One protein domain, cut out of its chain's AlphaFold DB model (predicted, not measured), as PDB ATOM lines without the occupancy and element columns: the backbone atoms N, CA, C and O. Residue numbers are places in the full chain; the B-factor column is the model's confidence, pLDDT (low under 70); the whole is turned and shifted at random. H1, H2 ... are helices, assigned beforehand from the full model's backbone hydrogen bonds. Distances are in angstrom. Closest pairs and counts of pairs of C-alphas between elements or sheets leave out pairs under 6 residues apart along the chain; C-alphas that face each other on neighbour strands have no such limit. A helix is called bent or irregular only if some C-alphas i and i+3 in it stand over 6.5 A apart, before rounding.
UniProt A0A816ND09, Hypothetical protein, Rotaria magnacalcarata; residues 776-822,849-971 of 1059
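Overview. This is residues 776 to 822 and 849 to 971 of the 1059 residues of the protein "Hypothetical protein" of Rotaria magnacalcarata (UniProt A0A816ND09). A long bent helix, H4, runs nearly straight between two parts of the domain: its arm H4b joins H5, H6 and H7 in a small cluster, while its arm H4a is crossed by the start of long H2, on which H3 packs beyond the crossing. The 170 printed residues have seven named helices, H1 to H7 in chain order, and no named strand: all helix. The whole is loose, with a radius of gyration of the C-alphas of 19.2 A and spans of 58 by 47 by 26 A.

Arrangement. H1, residues 776 to 779, is close to but not clearly touching H4a, residues 890 to 909; the closest C-alphas, of Arg 777 and Glu 905, are 7.0 A apart. H2, residues 795 to 822, touches H4a with residues 797 to 801 alone, about perpendicular at 74 degrees; the closest C-alphas, of Phe 801 and Ala 903, are 6.5 A apart. H3, residues 850 to 863, touches H2, opposite ways at 38 degrees, only just a steep tilt; the closest C-alphas, of Phe 809 and Ala 859, are 5.9 A apart. By its hydrogen bonds H4, residues 890 to 920, was assigned as one helix, but it is bent: C-alphas 909 and 912 are 6.9 A apart, and H4a and H4b, residues 912 to 920, stand at a shallow tilt of 24 degrees. H6, residues 943 to 953, and H7, residues 957 to 971, form a hairpin at a shallow tilt of 29 degrees; the closest C-alphas, of Val 953 and Tyr 963, are 6.0 A apart. H5, residues 929 to 938, touches H7, about perpendicular at 79 degrees, closest at C-alphas Gly 929 and Glu 969, 5.6 A. H4b touches H6 at a steep tilt of 56 degrees, closest at C-alphas Ile 912 and Val 949, 7.1 A. Helix packing is mostly crossed: 1 of 5 touching pairs with a tilt, those at a corner or at ends left out, is shallow. O i to N i+4 pairs are within hydrogen-bond range throughout H2, H3, H4b and H5, and in 15 of 16 in H4a, 5 of 7 in H6 and 9 of 11 in H7; H1 is too short for one.

Along the chain. H1 begins at C-alpha 776 (293.191, 351.622, 313.484). H2 measures 40.1 A, H3 20.2 A, H4a 28.0 A and H7 21.3 A, the last ending at C-alpha 971 (313.787, 345.490, 332.492). H6 and H7 are irregular: C-alphas 944 and 947 are 7.5 A apart, and C-alphas 958 and 961 are 8.1 A apart.

Size, cuts and confidence. The C-alphas farthest apart, of Glu 849 and Leu 971, are 61.1 A apart. Residues 823 to 848 are not printed, and C-alphas 822 and 849 are 18.4 A apart across this cut. The links H1 to H2 and H3 to H4 are long. The pLDDT is under 70 at residues 820 to 822 and 849 to 852.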
ATOM      1  N   ALA A 776     291.811 352.105 313.536       78.12
ATOM      2  CA  ALA A 776     293.191 351.622 313.484       78.12
ATOM      3  C   ALA A 776     293.925 351.760 314.832       78.12
ATOM      4  O   ALA A 776     294.648 350.849 315.227       78.12
ATOM      5  N   ARG A 777     293.703 352.847 315.591       81.06
ATOM      6  CA  ARG A 777     294.259 352.979 316.956       81.06
ATOM      7  C   ARG A 777     293.597 352.022 317.952       81.06
ATOM      8  O   ARG A 777     294.307 351.401 318.738       81.06
ATOM      9  N   LYS A 778     292.277 351.812 317.855       80.75
ATOM     10  CA  LYS A 778     291.540 350.822 318.670       80.75
ATOM     11  C   LYS A 778     292.052 349.390 318.452       80.75
ATOM     12  O   LYS A 778     292.220 348.657 319.419       80.75
ATOM     13  N   GLN A 779     292.373 349.012 317.212       82.12
ATOM     14  CA  GLN A 779     292.980 347.709 316.881       82.12
ATOM     15  C   GLN A 779     294.395 347.511 317.452       82.12
ATOM     16  O   GLN A 779     294.858 346.375 317.542       82.12
ATOM     17  N   LEU A 780     295.087 348.590 317.827       82.69
ATOM     18  CA  LEU A 780     296.458 348.569 318.342       82.69
ATOM     19  C   LEU A 780     296.545 348.907 319.839       82.69
ATOM     20  O   LEU A 780     297.622 349.255 320.323       82.69
ATOM     21  N   ASP A 781     295.429 348.769 320.564       84.69
ATOM     22  CA  ASP A 781     295.333 348.997 322.013       84.69
ATOM     23  C   ASP A 781     295.749 350.427 322.422       84.69
ATOM     24  O   ASP A 781     296.536 350.634 323.346       84.69
ATOM     25  N   TYR A 782     295.240 351.424 321.685       87.50
ATOM     26  CA  TYR A 782     295.403 352.854 321.971       87.50
ATOM     27  C   TYR A 782     294.044 353.581 322.058       87.50
ATOM     28  O   TYR A 782     293.138 353.280 321.271       87.50
ATOM     29  N   PRO A 783     293.896 354.589 322.946       85.81
ATOM     30  CA  PRO A 783     294.924 355.182 323.802       85.81
ATOM     31  C   PRO A 783     295.191 354.375 325.081       85.81
ATOM     32  O   PRO A 783     294.287 353.782 325.662       85.81
ATOM     33  N   LYS A 784     296.442 354.401 325.550       85.06
ATOM     34  CA  LYS A 784     296.876 353.747 326.792       85.06
ATOM     35  C   LYS A 784     296.858 354.736 327.950       85.06
ATOM     36  O   LYS A 784     297.223 355.900 327.799       85.06
ATOM     37  N   THR A 785     296.483 354.272 329.137       81.69
ATOM     38  CA  THR A 785     296.555 355.094 330.349       81.69
ATOM     39  C   THR A 785     298.012 355.349 330.745       81.69
ATOM     40  O   THR A 785     298.866 354.465 330.679       81.69
ATOM     41  N   TYR A 786     298.315 356.580 331.162       81.62
ATOM     42  CA  TYR A 786     299.639 356.968 331.652       81.62
ATOM     43  C   TYR A 786     299.530 357.693 332.994       81.62
ATOM     44  O   TYR A 786     298.502 358.288 333.310       81.62
ATOM     45  N   LYS A 787     300.601 357.657 333.797       78.56
ATOM     46  CA  LYS A 787     300.609 358.187 335.177       78.56
ATOM     47  C   LYS A 787     300.451 359.713 335.270       78.56
ATOM     48  O   LYS A 787     300.202 360.226 336.355       78.56
ATOM     49  N   HIS A 788     300.620 360.432 334.163       80.69
ATOM     50  CA  HIS A 788     300.495 361.886 334.071       80.69
ATOM     51  C   HIS A 788     300.013 362.304 332.677       80.69
ATOM     52  O   HIS A 788     300.234 361.580 331.706       80.69
ATOM     53  N   ARG A 789     299.453 363.513 332.548       74.69
ATOM     54  CA  ARG A 789     299.004 364.074 331.257       74.69
ATOM     55  C   ARG A 789     300.105 364.786 330.449       74.69
ATOM     56  O   ARG A 789     299.854 365.196 329.327       74.69
ATOM     57  N   LEU A 790     301.338 364.867 330.966       82.06
ATOM     58  CA  LEU A 790     302.519 365.433 330.280       82.06
ATOM     59  C   LEU A 790     303.096 364.498 329.189       82.06
ATOM     60  O   LEU A 790     304.302 364.271 329.097       82.06
ATOM     61  N   CYS A 791     302.227 363.882 328.392       88.38
ATOM     62  CA  CYS A 791     302.611 363.056 327.255       88.38
ATOM     63  C   CYS A 791     302.547 363.921 325.997       88.38
ATOM     64  O   CYS A 791     301.453 364.228 325.539       88.38
ATOM     65  N   CYS A 792     303.702 364.296 325.448       91.56
ATOM     66  CA  CYS A 792     303.811 365.041 324.192       91.56
ATOM     67  C   CYS A 792     304.538 364.233 323.114       91.56
ATOM     68  O   CYS A 792     305.350 363.343 323.410       91.56
ATOM     69  N   LEU A 793     304.245 364.583 321.865       93.31
ATOM     70  CA  LEU A 793     304.984 364.168 320.680       93.31
ATOM     71  C   LEU A 793     306.387 364.806 320.672       93.31
ATOM     72  O   LEU A 793     306.687 365.717 321.444       93.31
ATOM     73  N   ARG A 794     307.268 364.288 319.821       93.56
ATOM     74  CA  ARG A 794     308.668 364.715 319.681       93.56
ATOM     75  C   ARG A 794     308.844 365.615 318.461       93.56
ATOM     76  O   ARG A 794     308.121 365.431 317.484       93.56
ATOM     77  N   GLN A 795     309.803 366.542 318.493       93.31
ATOM     78  CA  GLN A 795     310.036 367.452 317.363       93.31
ATOM     79  C   GLN A 795     310.426 366.671 316.104       93.31
ATOM     80  O   GLN A 795     309.848 366.884 315.047       93.31
ATOM     81  N   GLU A 796     311.281 365.661 316.255       95.06
ATOM     82  CA  GLU A 796     311.766 364.817 315.160       95.06
ATOM     83  C   GLU A 796     310.626 364.018 314.482       95.06
ATOM     84  O   GLU A 796     310.709 363.669 313.306       95.06
ATOM     85  N   LEU A 797     309.526 363.755 315.204       96.00
ATOM     86  CA  LEU A 797     308.302 363.171 314.641       96.00
ATOM     87  C   LEU A 797     307.459 364.221 313.912       96.00
ATOM     88  O   LEU A 797     306.899 363.930 312.859       96.00
ATOM     89  N   ILE A 798     307.318 365.407 314.507       95.12
ATOM     90  CA  ILE A 798     306.530 366.515 313.955       95.12
ATOM     91  C   ILE A 798     307.127 366.941 312.615       95.12
ATOM     92  O   ILE A 798     306.388 367.066 311.644       95.12
ATOM     93  N   ASP A 799     308.450 367.056 312.543       94.31
ATOM     94  CA  ASP A 799     309.171 367.382 311.318       94.31
ATOM     95  C   ASP A 799     308.953 366.289 310.252       94.31
ATOM     96  O   ASP A 799     308.490 366.601 309.156       94.31
ATOM     97  N   ALA A 800     309.129 365.004 310.589       94.31
ATOM     98  CA  ALA A 800     308.870 363.883 309.670       94.31
ATOM     99  C   ALA A 800     307.398 363.788 309.201       94.31
ATOM    100  O   ALA A 800     307.115 363.460 308.044       94.31
ATOM    101  N   PHE A 801     306.435 364.109 310.071       95.50
ATOM    102  CA  PHE A 801     305.017 364.185 309.712       95.50
ATOM    103  C   PHE A 801     304.724 365.378 308.794       95.50
ATOM    104  O   PHE A 801     303.961 365.243 307.836       95.50
ATOM    105  N   VAL A 802     305.343 366.535 309.040       93.56
ATOM    106  CA  VAL A 802     305.228 367.719 308.180       93.56
ATOM    107  C   VAL A 802     305.898 367.474 306.821       93.56
ATOM    108  O   VAL A 802     305.330 367.858 305.803       93.56
ATOM    109  N   GLU A 803     307.017 366.746 306.755       91.75
ATOM    110  CA  GLU A 803     307.614 366.277 305.495       91.75
ATOM    111  C   GLU A 803     306.689 365.314 304.734       91.75
ATOM    112  O   GLU A 803     306.468 365.488 303.532       91.75
ATOM    113  N   GLN A 804     306.068 364.344 305.416       91.06
ATOM    114  CA  GLN A 804     305.048 363.480 304.808       91.06
ATOM    115  C   GLN A 804     303.879 364.310 304.255       91.06
ATOM    116  O   GLN A 804     303.469 364.105 303.110       91.06
ATOM    117  N   LYS A 805     303.373 365.280 305.025       90.88
ATOM    118  CA  LYS A 805     302.310 366.200 304.595       90.88
ATOM    119  C   LYS A 805     302.735 367.078 303.417       90.88
ATOM    120  O   LYS A 805     301.912 367.345 302.548       90.88
ATOM    121  N   TYR A 806     304.002 367.478 303.338       89.62
ATOM    122  CA  TYR A 806     304.564 368.209 302.203       89.62
ATOM    123  C   TYR A 806     304.591 367.334 300.938       89.62
ATOM    124  O   TYR A 806     304.180 367.778 299.870       89.62
ATOM    125  N   VAL A 807     304.974 366.056 301.039       87.56
ATOM    126  CA  VAL A 807     304.868 365.108 299.911       87.56
ATOM    127  C   VAL A 807     303.404 364.892 299.500       87.56
ATOM    128  O   VAL A 807     303.092 364.865 298.306       87.56
ATOM    129  N   ASP A 808     302.494 364.783 300.468       86.50
ATOM    130  CA  ASP A 808     301.060 364.626 300.211       86.50
ATOM    131  C   ASP A 808     300.451 365.884 299.551       86.50
ATOM    132  O   ASP A 808     299.592 365.749 298.676       86.50
ATOM    133  N   PHE A 809     300.956 367.086 299.864       87.62
ATOM    134  CA  PHE A 809     300.580 368.359 299.228       87.62
ATOM    135  C   PHE A 809     300.875 368.338 297.728       87.62
ATOM    136  O   PHE A 809     299.949 368.461 296.922       87.62
ATOM    137  N   TYR A 810     302.122 368.062 297.332       83.62
ATOM    138  CA  TYR A 810     302.473 367.959 295.910       83.62
ATOM    139  C   TYR A 810     301.744 366.817 295.201       83.62
ATOM    140  O   TYR A 810     301.364 366.982 294.043       83.62
ATOM    141  N   ARG A 811     301.476 365.688 295.876       83.50
ATOM    142  CA  ARG A 811     300.664 364.612 295.285       83.50
ATOM    143  C   ARG A 811     299.217 365.058 295.048       83.50
ATOM    144  O   ARG A 811     298.660 364.735 294.004       83.50
ATOM    145  N   SER A 812     298.618 365.819 295.965       82.75
ATOM    146  CA  SER A 812     297.254 366.347 295.801       82.75
ATOM    147  C   SER A 812     297.153 367.346 294.637       82.75
ATOM    148  O   SER A 812     296.229 367.252 293.830       82.75
ATOM    149  N   ILE A 813     298.155 368.220 294.479       81.81
ATOM    150  CA  ILE A 813     298.266 369.153 293.349       81.81
ATOM    151  C   ILE A 813     298.456 368.379 292.039       81.81
ATOM    152  O   ILE A 813     297.699 368.599 291.096       81.81
ATOM    153  N   ALA A 814     299.383 367.414 291.991       80.12
ATOM    154  CA  ALA A 814     299.611 366.565 290.817       80.12
ATOM    155  C   ALA A 814     298.336 365.834 290.364       80.12
ATOM    156  O   ALA A 814     298.012 365.834 289.179       80.12
ATOM    157  N   LEU A 815     297.587 365.253 291.310       79.12
ATOM    158  CA  LEU A 815     296.343 364.526 291.041       79.12
ATOM    159  C   LEU A 815     295.175 365.431 290.630       79.12
ATOM    160  O   LEU A 815     294.230 364.951 290.012       79.12
ATOM    161  N   ASN A 816     295.192 366.718 290.978       80.75
ATOM    162  CA  ASN A 816     294.162 367.665 290.547       80.75
ATOM    163  C   ASN A 816     294.518 368.312 289.196       80.75
ATOM    164  O   ASN A 816     293.636 368.479 288.357       80.75
ATOM    165  N   LEU A 817     295.805 368.562 288.932       77.44
ATOM    166  CA  LEU A 817     296.305 368.954 287.609       77.44
ATOM    167  C   LEU A 817     296.114 367.843 286.563       77.44
ATOM    168  O   LEU A 817     295.708 368.131 285.439       77.44
ATOM    169  N   SER A 818     296.351 366.573 286.920       73.12
ATOM    170  CA  SER A 818     296.126 365.453 285.996       73.12
ATOM    171  C   SER A 818     294.645 365.262 285.666       73.12
ATOM    172  O   SER A 818     294.323 365.038 284.501       73.12
ATOM    173  N   LYS A 819     293.735 365.443 286.636       77.19
ATOM    174  CA  LYS A 819     292.281 365.467 286.382       77.19
ATOM    175  C   LYS A 819     291.907 366.552 285.374       77.19
ATOM    176  O   LYS A 819     291.232 366.244 284.398       77.19
ATOM    177  N   LEU A 820     292.391 367.783 285.565       69.69
ATOM    178  CA  LEU A 820     292.109 368.901 284.658       69.69
ATOM    179  C   LEU A 820     292.636 368.649 283.235       69.69
ATOM    180  O   LEU A 820     291.889 368.854 282.282       69.69
ATOM    181  N   ARG A 821     293.850 368.097 283.082       67.00
ATOM    182  CA  ARG A 821     294.366 367.637 281.775       67.00
ATOM    183  C   ARG A 821     293.528 366.489 281.180       67.00
ATOM    184  O   ARG A 821     293.275 366.469 279.980       67.00
ATOM    185  N   SER A 822     293.047 365.549 282.000       55.34
ATOM    186  CA  SER A 822     292.240 364.407 281.526       55.34
ATOM    187  C   SER A 822     290.842 364.787 281.015       55.34
ATOM    188  O   SER A 822     290.241 364.013 280.275       55.34
ATOM    189  N   GLU A 849     297.241 382.206 287.037       55.62
ATOM    190  CA  GLU A 849     295.899 381.715 286.668       55.62
ATOM    191  C   GLU A 849     295.072 381.378 287.921       55.62
ATOM    192  O   GLU A 849     295.581 380.805 288.890       55.62
ATOM    193  N   ASP A 850     293.780 381.727 287.925       58.94
ATOM    194  CA  ASP A 850     292.911 381.533 289.098       58.94
ATOM    195  C   ASP A 850     292.518 380.067 289.332       58.94
ATOM    196  O   ASP A 850     292.384 379.649 290.485       58.94
ATOM    197  N   ASN A 851     292.453 379.250 288.275       65.62
ATOM    198  CA  ASN A 851     292.286 377.799 288.405       65.62
ATOM    199  C   ASN A 851     293.442 377.182 289.211       65.62
ATOM    200  O   ASN A 851     293.211 376.400 290.132       65.62
ATOM    201  N   SER A 852     294.688 377.583 288.934       69.69
ATOM    202  CA  SER A 852     295.871 377.114 289.670       69.69
ATOM    203  C   SER A 852     295.831 377.518 291.148       69.69
ATOM    204  O   SER A 852     296.215 376.732 292.015       69.69
ATOM    205  N   ARG A 853     295.320 378.719 291.453       75.69
ATOM    206  CA  ARG A 853     295.156 379.210 292.831       75.69
ATOM    207  C   ARG A 853     294.137 378.391 293.623       75.69
ATOM    208  O   ARG A 853     294.410 378.063 294.775       75.69
ATOM    209  N   GLU A 854     292.998 378.018 293.037       81.25
ATOM    210  CA  GLU A 854     291.999 377.208 293.756       81.25
ATOM    211  C   GLU A 854     292.465 375.755 293.962       81.25
ATOM    212  O   GLU A 854     292.168 375.165 295.000       81.25
ATOM    213  N   ILE A 855     293.283 375.194 293.057       81.81
ATOM    214  CA  ILE A 855     293.963 373.903 293.292       81.81
ATOM    215  C   ILE A 855     294.871 373.987 294.527       81.81
ATOM    216  O   ILE A 855     294.849 373.077 295.358       81.81
ATOM    217  N   ILE A 856     295.637 375.075 294.676       82.38
ATOM    218  CA  ILE A 856     296.517 375.298 295.835       82.38
ATOM    219  C   ILE A 856     295.695 375.455 297.125       82.38
ATOM    220  O   ILE A 856     295.990 374.765 298.100       82.38
ATOM    221  N   ARG A 857     294.613 376.252 297.125       84.50
ATOM    222  CA  ARG A 857     293.695 376.355 298.282       84.50
ATOM    223  C   ARG A 857     293.095 375.002 298.657       84.50
ATOM    224  O   ARG A 857     293.090 374.625 299.827       84.50
ATOM    225  N   SER A 858     292.623 374.241 297.668       83.69
ATOM    226  CA  SER A 858     292.081 372.892 297.862       83.69
ATOM    227  C   SER A 858     293.117 371.954 298.498       83.69
ATOM    228  O   SER A 858     292.811 371.267 299.475       83.69
ATOM    229  N   ALA A 859     294.365 371.991 298.018       84.00
ATOM    230  CA  ALA A 859     295.481 371.244 298.588       84.00
ATOM    231  C   ALA A 859     295.778 371.663 300.043       84.00
ATOM    232  O   ALA A 859     295.785 370.801 300.926       84.00
ATOM    233  N   CYS A 860     295.929 372.963 300.326       84.94
ATOM    234  CA  CYS A 860     296.152 373.502 301.674       84.94
ATOM    235  C   CYS A 860     295.064 373.067 302.670       84.94
ATOM    236  O   CYS A 860     295.375 372.524 303.737       84.94
ATOM    237  N   ARG A 861     293.787 373.224 302.296       83.88
ATOM    238  CA  ARG A 861     292.625 372.836 303.117       83.88
ATOM    239  C   ARG A 861     292.537 371.325 303.336       83.88
ATOM    240  O   ARG A 861     292.196 370.891 304.433       83.88
ATOM    241  N   SER A 862     292.891 370.508 302.338       81.88
ATOM    242  CA  SER A 862     292.891 369.041 302.476       81.88
ATOM    243  C   SER A 862     293.869 368.534 303.549       81.88
ATOM    244  O   SER A 862     293.648 367.483 304.157       81.88
ATOM    245  N   ILE A 863     294.931 369.305 303.802       83.69
ATOM    246  CA  ILE A 863     296.095 368.912 304.598       83.69
ATOM    247  C   ILE A 863     296.117 369.507 306.004       83.69
ATOM    248  O   ILE A 863     296.752 368.906 306.877       83.69
ATOM    249  N   GLY A 864     295.384 370.601 306.233       81.62
ATOM    250  CA  GLY A 864     295.391 371.352 307.489       81.62
ATOM    251  C   GLY A 864     296.473 372.434 307.529       81.62
ATOM    252  O   GLY A 864     297.105 372.623 308.565       81.62
ATOM    253  N   SER A 865     296.732 373.105 306.400       86.31
ATOM    254  CA  SER A 865     297.589 374.298 306.383       86.31
ATOM    255  C   SER A 865     296.903 375.461 307.107       86.31
ATOM    256  O   SER A 865     295.708 375.686 306.928       86.31
ATOM    257  N   VAL A 866     297.675 376.238 307.869       82.44
ATOM    258  CA  VAL A 866     297.250 377.506 308.489       82.44
ATOM    259  C   VAL A 866     297.019 378.591 307.426       82.44
ATOM    260  O   VAL A 866     296.299 379.556 307.668       82.44
ATOM    261  N   LYS A 867     297.615 378.440 306.234       83.62
ATOM    262  CA  LYS A 867     297.518 379.398 305.127       83.62
ATOM    263  C   LYS A 867     296.897 378.760 303.891       83.62
ATOM    264  O   LYS A 867     297.339 377.718 303.414       83.62
ATOM    265  N   ASP A 868     295.919 379.453 303.321       82.12
ATOM    266  CA  ASP A 868     295.205 379.039 302.106       82.12
ATOM    267  C   ASP A 868     296.073 379.152 300.829       82.12
ATOM    268  O   ASP A 868     295.750 378.553 299.808       82.12
ATOM    269  N   SER A 869     297.169 379.922 300.865       77.44
ATOM    270  CA  SER A 869     298.028 380.223 299.704       77.44
ATOM    271  C   SER A 869     299.372 379.490 299.673       77.44
ATOM    272  O   SER A 869     300.011 379.457 298.626       77.44
ATOM    273  N   GLU A 870     299.829 378.942 300.799       83.06
ATOM    274  CA  GLU A 870     301.132 378.277 300.924       83.06
ATOM    275  C   GLU A 870     301.084 377.142 301.955       83.06
ATOM    276  O   GLU A 870     300.185 377.081 302.797       83.06
ATOM    277  N   PHE A 871     302.056 376.233 301.894       87.00
ATOM    278  CA  PHE A 871     302.169 375.125 302.838       87.00
ATOM    279  C   PHE A 871     302.750 375.608 304.180       87.00
ATOM    280  O   PHE A 871     303.954 375.834 304.293       87.00
ATOM    281  N   ASP A 872     301.903 375.731 305.203       88.81
ATOM    282  CA  ASP A 872     302.287 376.117 306.567       88.81
ATOM    283  C   ASP A 872     301.498 375.270 307.585       88.81
ATOM    284  O   ASP A 872     300.416 375.645 308.032       88.81
ATOM    285  N   VAL A 873     302.001 374.073 307.905       92.06
ATOM    286  CA  VAL A 873     301.366 373.137 308.855       92.06
ATOM    287  C   VAL A 873     301.941 373.349 310.257       92.06
ATOM    288  O   VAL A 873     303.151 373.219 310.459       92.06
ATOM    289  N   ARG A 874     301.073 373.655 311.232       93.12
ATOM    290  CA  ARG A 874     301.435 373.916 312.637       93.12
ATOM    291  C   ARG A 874     300.410 373.327 313.608       93.12
ATOM    292  O   ARG A 874     299.260 373.111 313.244       93.12
ATOM    293  N   PHE A 875     300.821 373.115 314.855       93.81
ATOM    294  CA  PHE A 875     300.040 372.487 315.918       93.81
ATOM    295  C   PHE A 875     299.784 373.440 317.089       93.81
ATOM    296  O   PHE A 875     300.685 374.157 317.522       93.81
ATOM    297  N   ASN A 876     298.576 373.398 317.648       92.00
ATOM    298  CA  ASN A 876     298.258 374.033 318.926       92.00
ATOM    299  C   ASN A 876     298.715 373.102 320.089       92.00
ATOM    300  O   ASN A 876     298.265 371.951 320.145       92.00
ATOM    301  N   PRO A 877     299.618 373.538 320.993       90.00
ATOM    302  CA  PRO A 877     300.115 372.726 322.112       90.00
ATOM    303  C   PRO A 877     299.119 372.602 323.280       90.00
ATOM    304  O   PRO A 877     299.238 371.684 324.099       90.00
ATOM    305  N   ASP A 878     298.120 373.484 323.348       88.56
ATOM    306  CA  ASP A 878     297.187 373.591 324.471       88.56
ATOM    307  C   ASP A 878     295.846 372.870 324.256       88.56
ATOM    308  O   ASP A 878     294.973 372.860 325.127       88.56
ATOM    309  N   LEU A 879     295.730 372.136 323.146       87.19
ATOM    310  CA  LEU A 879     294.660 371.168 322.909       87.19
ATOM    311  C   LEU A 879     294.541 370.160 324.069       87.19
ATOM    312  O   LEU A 879     295.527 369.578 324.521       87.19
ATOM    313  N   PHE A 880     293.303 369.900 324.503       85.50
ATOM    314  CA  PHE A 880     292.949 368.962 325.583       85.50
ATOM    315  C   PHE A 880     293.529 369.285 326.978       85.50
ATOM    316  O   PHE A 880     293.476 368.436 327.876       85.50
ATOM    317  N   GLN A 881     294.039 370.500 327.212       84.06
ATOM    318  CA  GLN A 881     294.444 370.930 328.554       84.06
ATOM    319  C   GLN A 881     293.214 371.339 329.392       84.06
ATOM    320  O   GLN A 881     292.440 372.190 328.964       84.06
ATOM    321  N   PRO A 882     293.002 370.768 330.595       78.25
ATOM    322  CA  PRO A 882     291.719 370.862 331.306       78.25
ATOM    323  C   PRO A 882     291.451 372.211 332.001       78.25
ATOM    324  O   PRO A 882     290.401 372.372 332.614       78.25
ATOM    325  N   TYR A 883     292.403 373.143 331.947       82.25
ATOM    326  CA  TYR A 883     292.332 374.496 332.517       82.25
ATOM    327  C   TYR A 883     292.445 375.597 331.451       82.25
ATOM    328  O   TYR A 883     292.260 376.769 331.768       82.25
ATOM    329  N   VAL A 884     292.721 375.238 330.190       84.00
ATOM    330  CA  VAL A 884     292.816 376.193 329.080       84.00
ATOM    331  C   VAL A 884     291.486 376.222 328.334       84.00
ATOM    332  O   VAL A 884     291.065 375.221 327.758       84.00
ATOM    333  N   THR A 885     290.843 377.388 328.299       84.38
ATOM    334  CA  THR A 885     289.693 377.642 327.424       84.38
ATOM    335  C   THR A 885     290.190 378.363 326.178       84.38
ATOM    336  O   THR A 885     290.602 379.519 326.258       84.38
ATOM    337  N   LEU A 886     290.165 377.691 325.027       86.69
ATOM    338  CA  LEU A 886     290.545 378.294 323.747       86.69
ATOM    339  C   LEU A 886     289.490 379.321 323.293       86.69
ATOM    340  O   LEU A 886     288.289 379.108 323.456       86.69
ATOM    341  N   ASP A 887     289.945 380.422 322.699       85.38
ATOM    342  CA  ASP A 887     289.109 381.406 322.002       85.38
ATOM    343  C   ASP A 887     289.317 381.278 320.490       85.38
ATOM    344  O   ASP A 887     289.937 382.117 319.842       85.38
ATOM    345  N   GLN A 888     288.872 380.147 319.949       81.38
ATOM    346  CA  GLN A 888     289.013 379.778 318.539       81.38
ATOM    347  C   GLN A 888     287.664 379.313 317.994       81.38
ATOM    348  O   GLN A 888     286.777 378.920 318.760       81.38
ATOM    349  N   ALA A 889     287.490 379.335 316.672       83.19
ATOM    350  CA  ALA A 889     286.251 378.838 316.081       83.19
ATOM    351  C   ALA A 889     286.099 377.320 316.341       83.19
ATOM    352  O   ALA A 889     287.105 376.599 316.417       83.19
ATOM    353  N   PRO A 890     284.866 376.783 316.442       83.12
ATOM    354  CA  PRO A 890     284.666 375.343 316.611       83.12
ATOM    355  C   PRO A 890     285.251 374.548 315.433       83.12
ATOM    356  O   PRO A 890     285.849 373.495 315.647       83.12
ATOM    357  N   ASP A 891     285.171 375.089 314.213       84.00
ATOM    358  CA  ASP A 891     285.722 374.471 313.001       84.00
ATOM    359  C   ASP A 891     287.262 374.462 312.989       84.00
ATOM    360  O   ASP A 891     287.875 373.460 312.622       84.00
ATOM    361  N   GLU A 892     287.906 375.538 313.460       83.25
ATOM    362  CA  GLU A 892     289.367 375.600 313.634       83.25
ATOM    363  C   GLU A 892     289.839 374.602 314.693       83.25
ATOM    364  O   GLU A 892     290.816 373.881 314.490       83.25
ATOM    365  N   THR A 893     289.109 374.522 315.807       85.38
ATOM    366  CA  THR A 893     289.384 373.575 316.892       85.38
ATOM    367  C   THR A 893     289.231 372.135 316.394       85.38
ATOM    368  O   THR A 893     290.075 371.283 316.677       85.38
ATOM    369  N   ALA A 894     288.206 371.850 315.585       86.56
ATOM    370  CA  ALA A 894     288.009 370.550 314.949       86.56
ATOM    371  C   ALA A 894     289.119 370.210 313.935       86.56
ATOM    372  O   ALA A 894     289.550 369.055 313.872       86.56
ATOM    373  N   ALA A 895     289.620 371.194 313.179       87.38
ATOM    374  CA  ALA A 895     290.737 371.026 312.251       87.38
ATOM    375  C   ALA A 895     292.064 370.731 312.978       87.38
ATOM    376  O   ALA A 895     292.754 369.775 312.618       87.38
ATOM    377  N   ASP A 896     292.381 371.470 314.043       89.75
ATOM    378  CA  ASP A 896     293.571 371.239 314.875       89.75
ATOM    379  C   ASP A 896     293.518 369.855 315.549       89.75
ATOM    380  O   ASP A 896     294.492 369.095 315.540       89.75
ATOM    381  N   ILE A 897     292.341 369.470 316.056       89.06
ATOM    382  CA  ILE A 897     292.074 368.134 316.599       89.06
ATOM    383  C   ILE A 897     292.244 367.044 315.528       89.06
ATOM    384  O   ILE A 897     292.783 365.977 315.829       89.06
ATOM    385  N   LYS A 898     291.810 367.277 314.282       89.94
ATOM    386  CA  LYS A 898     291.998 366.338 313.161       89.94
ATOM    387  C   LYS A 898     293.484 366.157 312.839       89.94
ATOM    388  O   LYS A 898     293.944 365.018 312.769       89.94
ATOM    389  N   LEU A 899     294.238 367.250 312.714       91.81
ATOM    390  CA  LEU A 899     295.678 367.217 312.444       91.81
ATOM    391  C   LEU A 899     296.435 366.439 313.537       91.81
ATOM    392  O   LEU A 899     297.307 365.623 313.233       91.81
ATOM    393  N   LEU A 900     296.052 366.624 314.806       91.75
ATOM    394  CA  LEU A 900     296.651 365.902 315.929       91.75
ATOM    395  C   LEU A 900     296.320 364.396 315.925       91.75
ATOM    396  O   LEU A 900     297.198 363.582 316.220       91.75
ATOM    397  N   LYS A 901     295.090 364.000 315.549       90.75
ATOM    398  CA  LYS A 901     294.721 362.579 315.349       90.75
ATOM    399  C   LYS A 901     295.608 361.930 314.284       90.75
ATOM    400  O   LYS A 901     296.136 360.845 314.513       90.75
ATOM    401  N   GLU A 902     295.802 362.607 313.153       91.94
ATOM    402  CA  GLU A 902     296.611 362.114 312.033       91.94
ATOM    403  C   GLU A 902     298.104 361.986 312.395       91.94
ATOM    404  O   GLU A 902     298.738 361.004 312.011       91.94
ATOM    405  N   ALA A 903     298.659 362.911 313.187       93.12
ATOM    406  CA  ALA A 903     300.041 362.826 313.677       93.12
ATOM    407  C   ALA A 903     300.251 361.664 314.671       93.12
ATOM    408  O   ALA A 903     301.230 360.918 314.572       93.12
ATOM    409  N   ALA A 904     299.306 361.457 315.594       92.31
ATOM    410  CA  ALA A 904     299.330 360.328 316.527       92.31
ATOM    411  C   ALA A 904     299.192 358.967 315.810       92.31
ATOM    412  O   ALA A 904     299.786 357.973 316.234       92.31
ATOM    413  N   GLU A 905     298.447 358.926 314.702       92.88
ATOM    414  CA  GLU A 905     298.304 357.750 313.834       92.88
ATOM    415  C   GLU A 905     299.550 357.492 312.990       92.88
ATOM    416  O   GLU A 905     300.000 356.349 312.907       92.88
ATOM    417  N   TYR A 906     300.156 358.539 312.426       94.31
ATOM    418  CA  TYR A 906     301.402 358.448 311.666       94.31
ATOM    419  C   TYR A 906     302.523 357.779 312.471       94.31
ATOM    420  O   TYR A 906     303.197 356.893 311.944       94.31
ATOM    421  N   LEU A 907     302.680 358.119 313.758       95.12
ATOM    422  CA  LEU A 907     303.690 357.485 314.613       95.12
ATOM    423  C   LEU A 907     303.501 355.962 314.705       95.12
ATOM    424  O   LEU A 907     304.454 355.208 314.509       95.12
ATOM    425  N   VAL A 908     302.282 355.500 314.998       93.38
ATOM    426  CA  VAL A 908     302.016 354.078 315.284       93.38
ATOM    427  C   VAL A 908     301.909 353.242 314.005       93.38
ATOM    428  O   VAL A 908     302.335 352.085 313.997       93.38
ATOM    429  N   LEU A 909     301.351 353.813 312.932       91.81
ATOM    430  CA  LEU A 909     301.034 353.110 311.683       91.81
ATOM    431  C   LEU A 909     302.115 353.240 310.602       91.81
ATOM    432  O   LEU A 909     302.154 352.400 309.707       91.81
ATOM    433  N   LYS A 910     302.977 354.267 310.658       93.25
ATOM    434  CA  LYS A 910     304.067 354.473 309.687       93.25
ATOM    435  C   LYS A 910     305.440 354.576 310.349       93.25
ATOM    436  O   LYS A 910     306.306 353.775 310.024       93.25
ATOM    437  N   GLN A 911     305.646 355.502 311.287       95.19
ATOM    438  CA  GLN A 911     306.994 355.820 311.783       95.19
ATOM    439  C   GLN A 911     307.655 354.660 312.539       95.19
ATOM    440  O   GLN A 911     308.814 354.344 312.274       95.19
ATOM    441  N   ILE A 912     306.932 353.988 313.447       95.50
ATOM    442  CA  ILE A 912     307.471 352.805 314.138       95.50
ATOM    443  C   ILE A 912     307.757 351.668 313.132       95.50
ATOM    444  O   ILE A 912     308.888 351.188 313.135       95.50
ATOM    445  N   PRO A 913     306.829 351.252 312.241       94.75
ATOM    446  CA  PRO A 913     307.136 350.277 311.187       94.75
ATOM    447  C   PRO A 913     308.333 350.637 310.291       94.75
ATOM    448  O   PRO A 913     309.141 349.758 310.007       94.75
ATOM    449  N   LEU A 914     308.495 351.906 309.896       94.06
ATOM    450  CA  LEU A 914     309.646 352.363 309.103       94.06
ATOM    451  C   LEU A 914     310.971 352.213 309.867       94.06
ATOM    452  O   LEU A 914     311.948 351.750 309.290       94.06
ATOM    453  N   MET A 915     310.995 352.508 311.172       94.81
ATOM    454  CA  MET A 915     312.169 352.250 312.018       94.81
ATOM    455  C   MET A 915     312.497 350.749 312.118       94.81
ATOM    456  O   MET A 915     313.665 350.371 312.116       94.81
ATOM    457  N   ILE A 916     311.486 349.874 312.177       93.56
ATOM    458  CA  ILE A 916     311.721 348.422 312.123       93.56
ATOM    459  C   ILE A 916     312.309 348.022 310.762       93.56
ATOM    460  O   ILE A 916     313.238 347.218 310.719       93.56
ATOM    461  N   GLN A 917     311.842 348.624 309.664       91.75
ATOM    462  CA  GLN A 917     312.421 348.391 308.341       91.75
ATOM    463  C   GLN A 917     313.886 348.866 308.258       91.75
ATOM    464  O   GLN A 917     314.716 348.119 307.746       91.75
ATOM    465  N   ASP A 918     314.248 350.022 308.837       92.00
ATOM    466  CA  ASP A 918     315.652 350.483 308.913       92.00
ATOM    467  C   ASP A 918     316.579 349.427 309.544       92.00
ATOM    468  O   ASP A 918     317.742 349.300 309.150       92.00
ATOM    469  N   PHE A 919     316.071 348.670 310.523       92.19
ATOM    470  CA  PHE A 919     316.803 347.594 311.190       92.19
ATOM    471  C   PHE A 919     316.939 346.336 310.314       92.19
ATOM    472  O   PHE A 919     317.976 345.663 310.352       92.19
ATOM    473  N   GLN A 920     315.920 346.023 309.502       89.38
ATOM    474  CA  GLN A 920     315.961 344.931 308.519       89.38
ATOM    475  C   GLN A 920     316.922 345.237 307.364       89.38
ATOM    476  O   GLN A 920     317.737 344.386 307.014       89.38
ATOM    477  N   ASP A 921     316.865 346.458 306.830       89.81
ATOM    478  CA  ASP A 921     317.716 346.941 305.734       89.81
ATOM    479  C   ASP A 921     319.154 347.273 306.204       89.81
ATOM    480  O   ASP A 921     320.026 347.601 305.398       89.81
ATOM    481  N   HIS A 922     319.416 347.159 307.513       85.69
ATOM    482  CA  HIS A 922     320.678 347.475 308.199       85.69
ATOM    483  C   HIS A 922     321.142 348.939 308.046       85.69
ATOM    484  O   HIS A 922     322.316 349.251 308.257       85.69
ATOM    485  N   SER A 923     320.210 349.845 307.736       85.75
ATOM    486  CA  SER A 923     320.402 351.302 307.739       85.75
ATOM    487  C   SER A 923     320.675 351.837 309.148       85.75
ATOM    488  O   SER A 923     321.469 352.761 309.318       85.75
ATOM    489  N   ALA A 924     320.060 351.221 310.161       83.94
ATOM    490  CA  ALA A 924     320.378 351.412 311.570       83.94
ATOM    491  C   ALA A 924     320.572 350.042 312.240       83.94
ATOM    492  O   ALA A 924     319.816 349.108 311.988       83.94
ATOM    493  N   VAL A 925     321.594 349.905 313.089       86.44
ATOM    494  CA  VAL A 925     321.927 348.639 313.770       86.44
ATOM    495  C   VAL A 925     322.236 348.942 315.240       86.44
ATOM    496  O   VAL A 925     323.390 349.229 315.565       86.44
ATOM    497  N   PRO A 926     321.228 348.942 316.133       87.81
ATOM    498  CA  PRO A 926     321.458 349.172 317.553       87.81
ATOM    499  C   PRO A 926     322.192 347.974 318.171       87.81
ATOM    500  O   PRO A 926     321.770 346.829 318.012       87.81
ATOM    501  N   VAL A 927     323.301 348.240 318.866       88.44
ATOM    502  CA  VAL A 927     324.142 347.206 319.504       88.44
ATOM    503  C   VAL A 927     323.812 347.046 320.995       88.44
ATOM    504  O   VAL A 927     324.026 345.981 321.568       88.44
ATOM    505  N   ASP A 928     323.253 348.088 321.610       87.19
ATOM    506  CA  ASP A 928     322.868 348.166 323.019       87.19
ATOM    507  C   ASP A 928     321.632 349.072 323.224       87.19
ATOM    508  O   ASP A 928     321.068 349.621 322.271       87.19
ATOM    509  N   GLY A 929     321.178 349.201 324.478       86.38
ATOM    510  CA  GLY A 929     319.998 349.994 324.852       86.38
ATOM    511  C   GLY A 929     320.163 351.507 324.649       86.38
ATOM    512  O   GLY A 929     319.174 352.204 324.413       86.38
ATOM    513  N   GLU A 930     321.400 352.013 324.668       88.62
ATOM    514  CA  GLU A 930     321.715 353.417 324.378       88.62
ATOM    515  C   GLU A 930     321.563 353.683 322.872       88.62
ATOM    516  O   GLU A 930     320.748 354.519 322.482       88.62
ATOM    517  N   SER A 931     322.185 352.851 322.028       91.31
ATOM    518  CA  SER A 931     322.024 352.868 320.564       91.31
ATOM    519  C   SER A 931     320.559 352.705 320.128       91.31
ATOM    520  O   SER A 931     320.097 353.371 319.202       91.31
ATOM    521  N   LEU A 932     319.804 351.819 320.790       92.62
ATOM    522  CA  LEU A 932     318.368 351.634 320.549       92.62
ATOM    523  C   LEU A 932     317.570 352.895 320.910       92.62
ATOM    524  O   LEU A 932     316.671 353.293 320.167       92.62
ATOM    525  N   SER A 933     317.903 353.532 322.034       93.38
ATOM    526  CA  SER A 933     317.256 354.769 322.473       93.38
ATOM    527  C   SER A 933     317.539 355.923 321.509       93.38
ATOM    528  O   SER A 933     316.618 356.659 321.165       93.38
ATOM    529  N   GLU A 934     318.771 356.058 321.009       92.94
ATOM    530  CA  GLU A 934     319.131 357.035 319.970       92.94
ATOM    531  C   GLU A 934     318.411 356.771 318.637       92.94
ATOM    532  O   GLU A 934     317.894 357.705 318.017       92.94
ATOM    533  N   ALA A 935     318.299 355.508 318.210       93.00
ATOM    534  CA  ALA A 935     317.555 355.134 317.004       93.00
ATOM    535  C   ALA A 935     316.056 355.475 317.118       93.00
ATOM    536  O   ALA A 935     315.476 356.058 316.202       93.00
ATOM    537  N   MET A 936     315.433 355.198 318.271       95.25
ATOM    538  CA  MET A 936     314.045 355.599 318.530       95.25
ATOM    539  C   MET A 936     313.895 357.124 318.548       95.25
ATOM    540  O   MET A 936     312.992 357.662 317.907       95.25
ATOM    541  N   HIS A 937     314.787 357.833 319.242       95.38
ATOM    542  CA  HIS A 937     314.724 359.287 319.373       95.38
ATOM    543  C   HIS A 937     314.945 360.028 318.050       95.38
ATOM    544  O   HIS A 937     314.181 360.941 317.755       95.38
ATOM    545  N   SER A 938     315.904 359.604 317.222       93.00
ATOM    546  CA  SER A 938     316.154 360.208 315.900       93.00
ATOM    547  C   SER A 938     314.988 360.019 314.920       93.00
ATOM    548  O   SER A 938     314.758 360.874 314.069       93.00
ATOM    549  N   ARG A 939     314.183 358.959 315.084       93.31
ATOM    550  CA  ARG A 939     312.889 358.774 314.401       93.31
ATOM    551  C   ARG A 939     311.705 359.464 315.105       93.31
ATOM    552  O   ARG A 939     310.565 359.301 314.671       93.31
ATOM    553  N   GLY A 940     311.926 360.223 316.180       94.06
ATOM    554  CA  GLY A 940     310.876 360.914 316.942       94.06
ATOM    555  C   GLY A 940     310.000 360.001 317.808       94.06
ATOM    556  O   GLY A 940     308.955 360.415 318.312       94.06
ATOM    557  N   ILE A 941     310.401 358.750 318.011       96.25
ATOM    558  CA  ILE A 941     309.641 357.761 318.773       96.25
ATOM    559  C   ILE A 941     310.053 357.860 320.247       96.25
ATOM    560  O   ILE A 941     311.208 357.678 320.624       96.25
ATOM    561  N   ASN A 942     309.087 358.144 321.119       94.06
ATOM    562  CA  ASN A 942     309.321 358.161 322.563       94.06
ATOM    563  C   ASN A 942     309.554 356.740 323.113       94.06
ATOM    564  O   ASN A 942     308.827 355.811 322.770       94.06
ATOM    565  N   ILE A 943     310.453 356.595 324.091       91.75
ATOM    566  CA  ILE A 943     310.722 355.340 324.827       91.75
ATOM    567  C   ILE A 943     309.453 354.673 325.398       91.75
ATOM    568  O   ILE A 943     309.389 353.450 325.504       91.75
ATOM    569  N   ARG A 944     308.386 355.444 325.674       91.25
ATOM    570  CA  ARG A 944     307.059 354.919 326.071       91.25
ATOM    571  C   ARG A 944     306.489 353.868 325.094       91.25
ATOM    572  O   ARG A 944     305.670 353.050 325.504       91.25
ATOM    573  N   TYR A 945     306.941 353.873 323.836       94.00
ATOM    574  CA  TYR A 945     306.561 352.936 322.778       94.00
ATOM    575  C   TYR A 945     307.435 351.664 322.703       94.00
ATOM    576  O   TYR A 945     307.175 350.833 321.835       94.00
ATOM    577  N   LEU A 946     308.412 351.441 323.601       92.56
ATOM    578  CA  LEU A 946     309.247 350.218 323.614       92.56
ATOM    579  C   LEU A 946     308.419 348.921 323.574       92.56
ATOM    580  O   LEU A 946     308.762 347.994 322.849       92.56
ATOM    581  N   GLY A 947     307.278 348.870 324.273       91.19
ATOM    582  CA  GLY A 947     306.370 347.715 324.218       91.19
ATOM    583  C   GLY A 947     305.748 347.472 322.833       91.19
ATOM    584  O   GLY A 947     305.501 346.327 322.465       91.19
ATOM    585  N   ARG A 948     305.545 348.525 322.027       91.44
ATOM    586  CA  ARG A 948     305.076 348.407 320.636       91.44
ATOM    587  C   ARG A 948     306.211 348.032 319.680       91.44
ATOM    588  O   ARG A 948     305.974 347.269 318.749       91.44
ATOM    589  N   VAL A 949     307.431 348.510 319.937       93.12
ATOM    590  CA  VAL A 949     308.647 348.055 319.239       93.12
ATOM    591  C   VAL A 949     308.834 346.551 319.464       93.12
ATOM    592  O   VAL A 949     308.923 345.806 318.493       93.12
ATOM    593  N   ALA A 950     308.762 346.080 320.715       92.25
ATOM    594  CA  ALA A 950     308.842 344.659 321.061       92.25
ATOM    595  C   ALA A 950     307.840 343.799 320.265       92.25
ATOM    596  O   ALA A 950     308.243 342.827 319.635       92.25
ATOM    597  N   GLN A 951     306.561 344.198 320.228       91.00
ATOM    598  CA  GLN A 951     305.491 343.504 319.487       91.00
ATOM    599  C   GLN A 951     305.716 343.381 317.973       91.00
ATOM    600  O   GLN A 951     305.105 342.514 317.350       91.00
ATOM    601  N   LEU A 952     306.499 344.278 317.368       91.12
ATOM    602  CA  LEU A 952     306.803 344.258 315.935       91.12
ATOM    603  C   LEU A 952     308.099 343.490 315.655       91.12
ATOM    604  O   LEU A 952     308.165 342.730 314.694       91.12
ATOM    605  N   VAL A 953     309.097 343.616 316.532       91.31
ATOM    606  CA  VAL A 953     310.358 342.869 316.436       91.31
ATOM    607  C   VAL A 953     310.134 341.362 316.649       91.31
ATOM    608  O   VAL A 953     310.729 340.565 315.931       91.31
ATOM    609  N   THR A 954     309.226 340.936 317.540       89.88
ATOM    610  CA  THR A 954     308.893 339.501 317.712       89.88
ATOM    611  C   THR A 954     308.284 338.848 316.472       89.88
ATOM    612  O   THR A 954     308.355 337.628 316.332       89.88
ATOM    613  N   GLN A 955     307.715 339.629 315.550       87.00
ATOM    614  CA  GLN A 955     307.175 339.131 314.280       87.00
ATOM    615  C   GLN A 955     308.279 338.881 313.235       87.00
ATOM    616  O   GLN A 955     308.009 338.308 312.182       87.00
ATOM    617  N   GLN A 956     309.521 339.298 313.510       87.06
ATOM    618  CA  GLN A 956     310.633 339.285 312.564       87.06
ATOM    619  C   GLN A 956     311.840 338.525 313.126       87.06
ATOM    620  O   GLN A 956     312.684 339.073 313.835       87.06
ATOM    621  N   SER A 957     311.977 337.253 312.745       82.50
ATOM    622  CA  SER A 957     313.062 336.372 313.211       82.50
ATOM    623  C   SER A 957     314.479 336.884 312.904       82.50
ATOM    624  O   SER A 957     315.417 336.544 313.622       82.50
ATOM    625  N   SER A 958     314.645 337.743 311.893       86.00
ATOM    626  CA  SER A 958     315.911 338.421 311.573       86.00
ATOM    627  C   SER A 958     316.362 339.438 312.629       86.00
ATOM    628  O   SER A 958     317.547 339.758 312.689       86.00
ATOM    629  N   LEU A 959     315.445 339.950 313.456       89.12
ATOM    630  CA  LEU A 959     315.707 340.993 314.453       89.12
ATOM    631  C   LEU A 959     315.697 340.465 315.900       89.12
ATOM    632  O   LEU A 959     315.592 341.248 316.840       89.12
ATOM    633  N   ALA A 960     315.856 339.152 316.103       87.75
ATOM    634  CA  ALA A 960     315.862 338.534 317.434       87.75
ATOM    635  C   ALA A 960     316.860 339.188 318.420       87.75
ATOM    636  O   ALA A 960     316.541 339.357 319.592       87.75
ATOM    637  N   TYR A 961     318.020 339.649 317.935       88.69
ATOM    638  CA  TYR A 961     318.998 340.382 318.752       88.69
ATOM    639  C   TYR A 961     318.465 341.737 319.259       88.69
ATOM    640  O   TYR A 961     318.744 342.131 320.388       88.69
ATOM    641  N   ILE A 962     317.642 342.434 318.466       90.38
ATOM    642  CA  ILE A 962     316.985 343.679 318.890       90.38
ATOM    643  C   ILE A 962     315.909 343.377 319.932       90.38
ATOM    644  O   ILE A 962     315.728 344.166 320.850       90.38
ATOM    645  N   TYR A 963     315.225 342.231 319.844       92.06
ATOM    646  CA  TYR A 963     314.252 341.837 320.864       92.06
ATOM    647  C   TYR A 963     314.917 341.650 322.233       92.06
ATOM    648  O   TYR A 963     314.403 342.161 323.225       92.06
ATOM    649  N   GLU A 964     316.084 341.001 322.282       89.06
ATOM    650  CA  GLU A 964     316.876 340.878 323.513       89.06
ATOM    651  C   GLU A 964     317.245 342.262 324.078       89.06
ATOM    652  O   GLU A 964     316.968 342.526 325.245       89.06
ATOM    653  N   ILE A 965     317.747 343.185 323.245       91.12
ATOM    654  CA  ILE A 965     318.079 344.563 323.661       91.12
ATOM    655  C   ILE A 965     316.836 345.322 324.171       91.12
ATOM    656  O   ILE A 965     316.889 345.955 325.226       91.12
ATOM    657  N   VAL A 966     315.702 345.239 323.465       92.69
ATOM    658  CA  VAL A 966     314.429 345.880 323.848       92.69
ATOM    659  C   VAL A 966     313.928 345.348 325.195       92.69
ATOM    660  O   VAL A 966     313.521 346.136 326.048       92.69
ATOM    661  N   VAL A 967     313.975 344.031 325.416       90.69
ATOM    662  CA  VAL A 967     313.579 343.410 326.690       90.69
ATOM    663  C   VAL A 967     314.532 343.814 327.816       90.69
ATOM    664  O   VAL A 967     314.063 344.180 328.896       90.69
ATOM    665  N   THR A 968     315.847 343.822 327.575       88.31
ATOM    666  CA  THR A 968     316.843 344.303 328.544       88.31
ATOM    667  C   THR A 968     316.574 345.752 328.947       88.31
ATOM    668  O   THR A 968     316.532 346.046 330.140       88.31
ATOM    669  N   GLU A 969     316.306 346.647 327.994       89.56
ATOM    670  CA  GLU A 969     316.031 348.059 328.283       89.56
ATOM    671  C   GLU A 969     314.718 348.244 329.070       89.56
ATOM    672  O   GLU A 969     314.679 348.983 330.058       89.56
ATOM    673  N   ILE A 970     313.656 347.502 328.721       90.56
ATOM    674  CA  ILE A 970     312.395 347.477 329.485       90.56
ATOM    675  C   ILE A 970     312.634 347.027 330.937       90.56
ATOM    676  O   ILE A 970     312.102 347.642 331.868       90.56
ATOM    677  N   LEU A 971     313.446 345.986 331.155       88.94
ATOM    678  CA  LEU A 971     313.787 345.490 332.492       88.94
ATOM    679  C   LEU A 971     314.630 346.505 333.278       88.94
ATOM    680  O   LEU A 971     314.294 346.813 334.422       88.94
TER     681      LEU A 971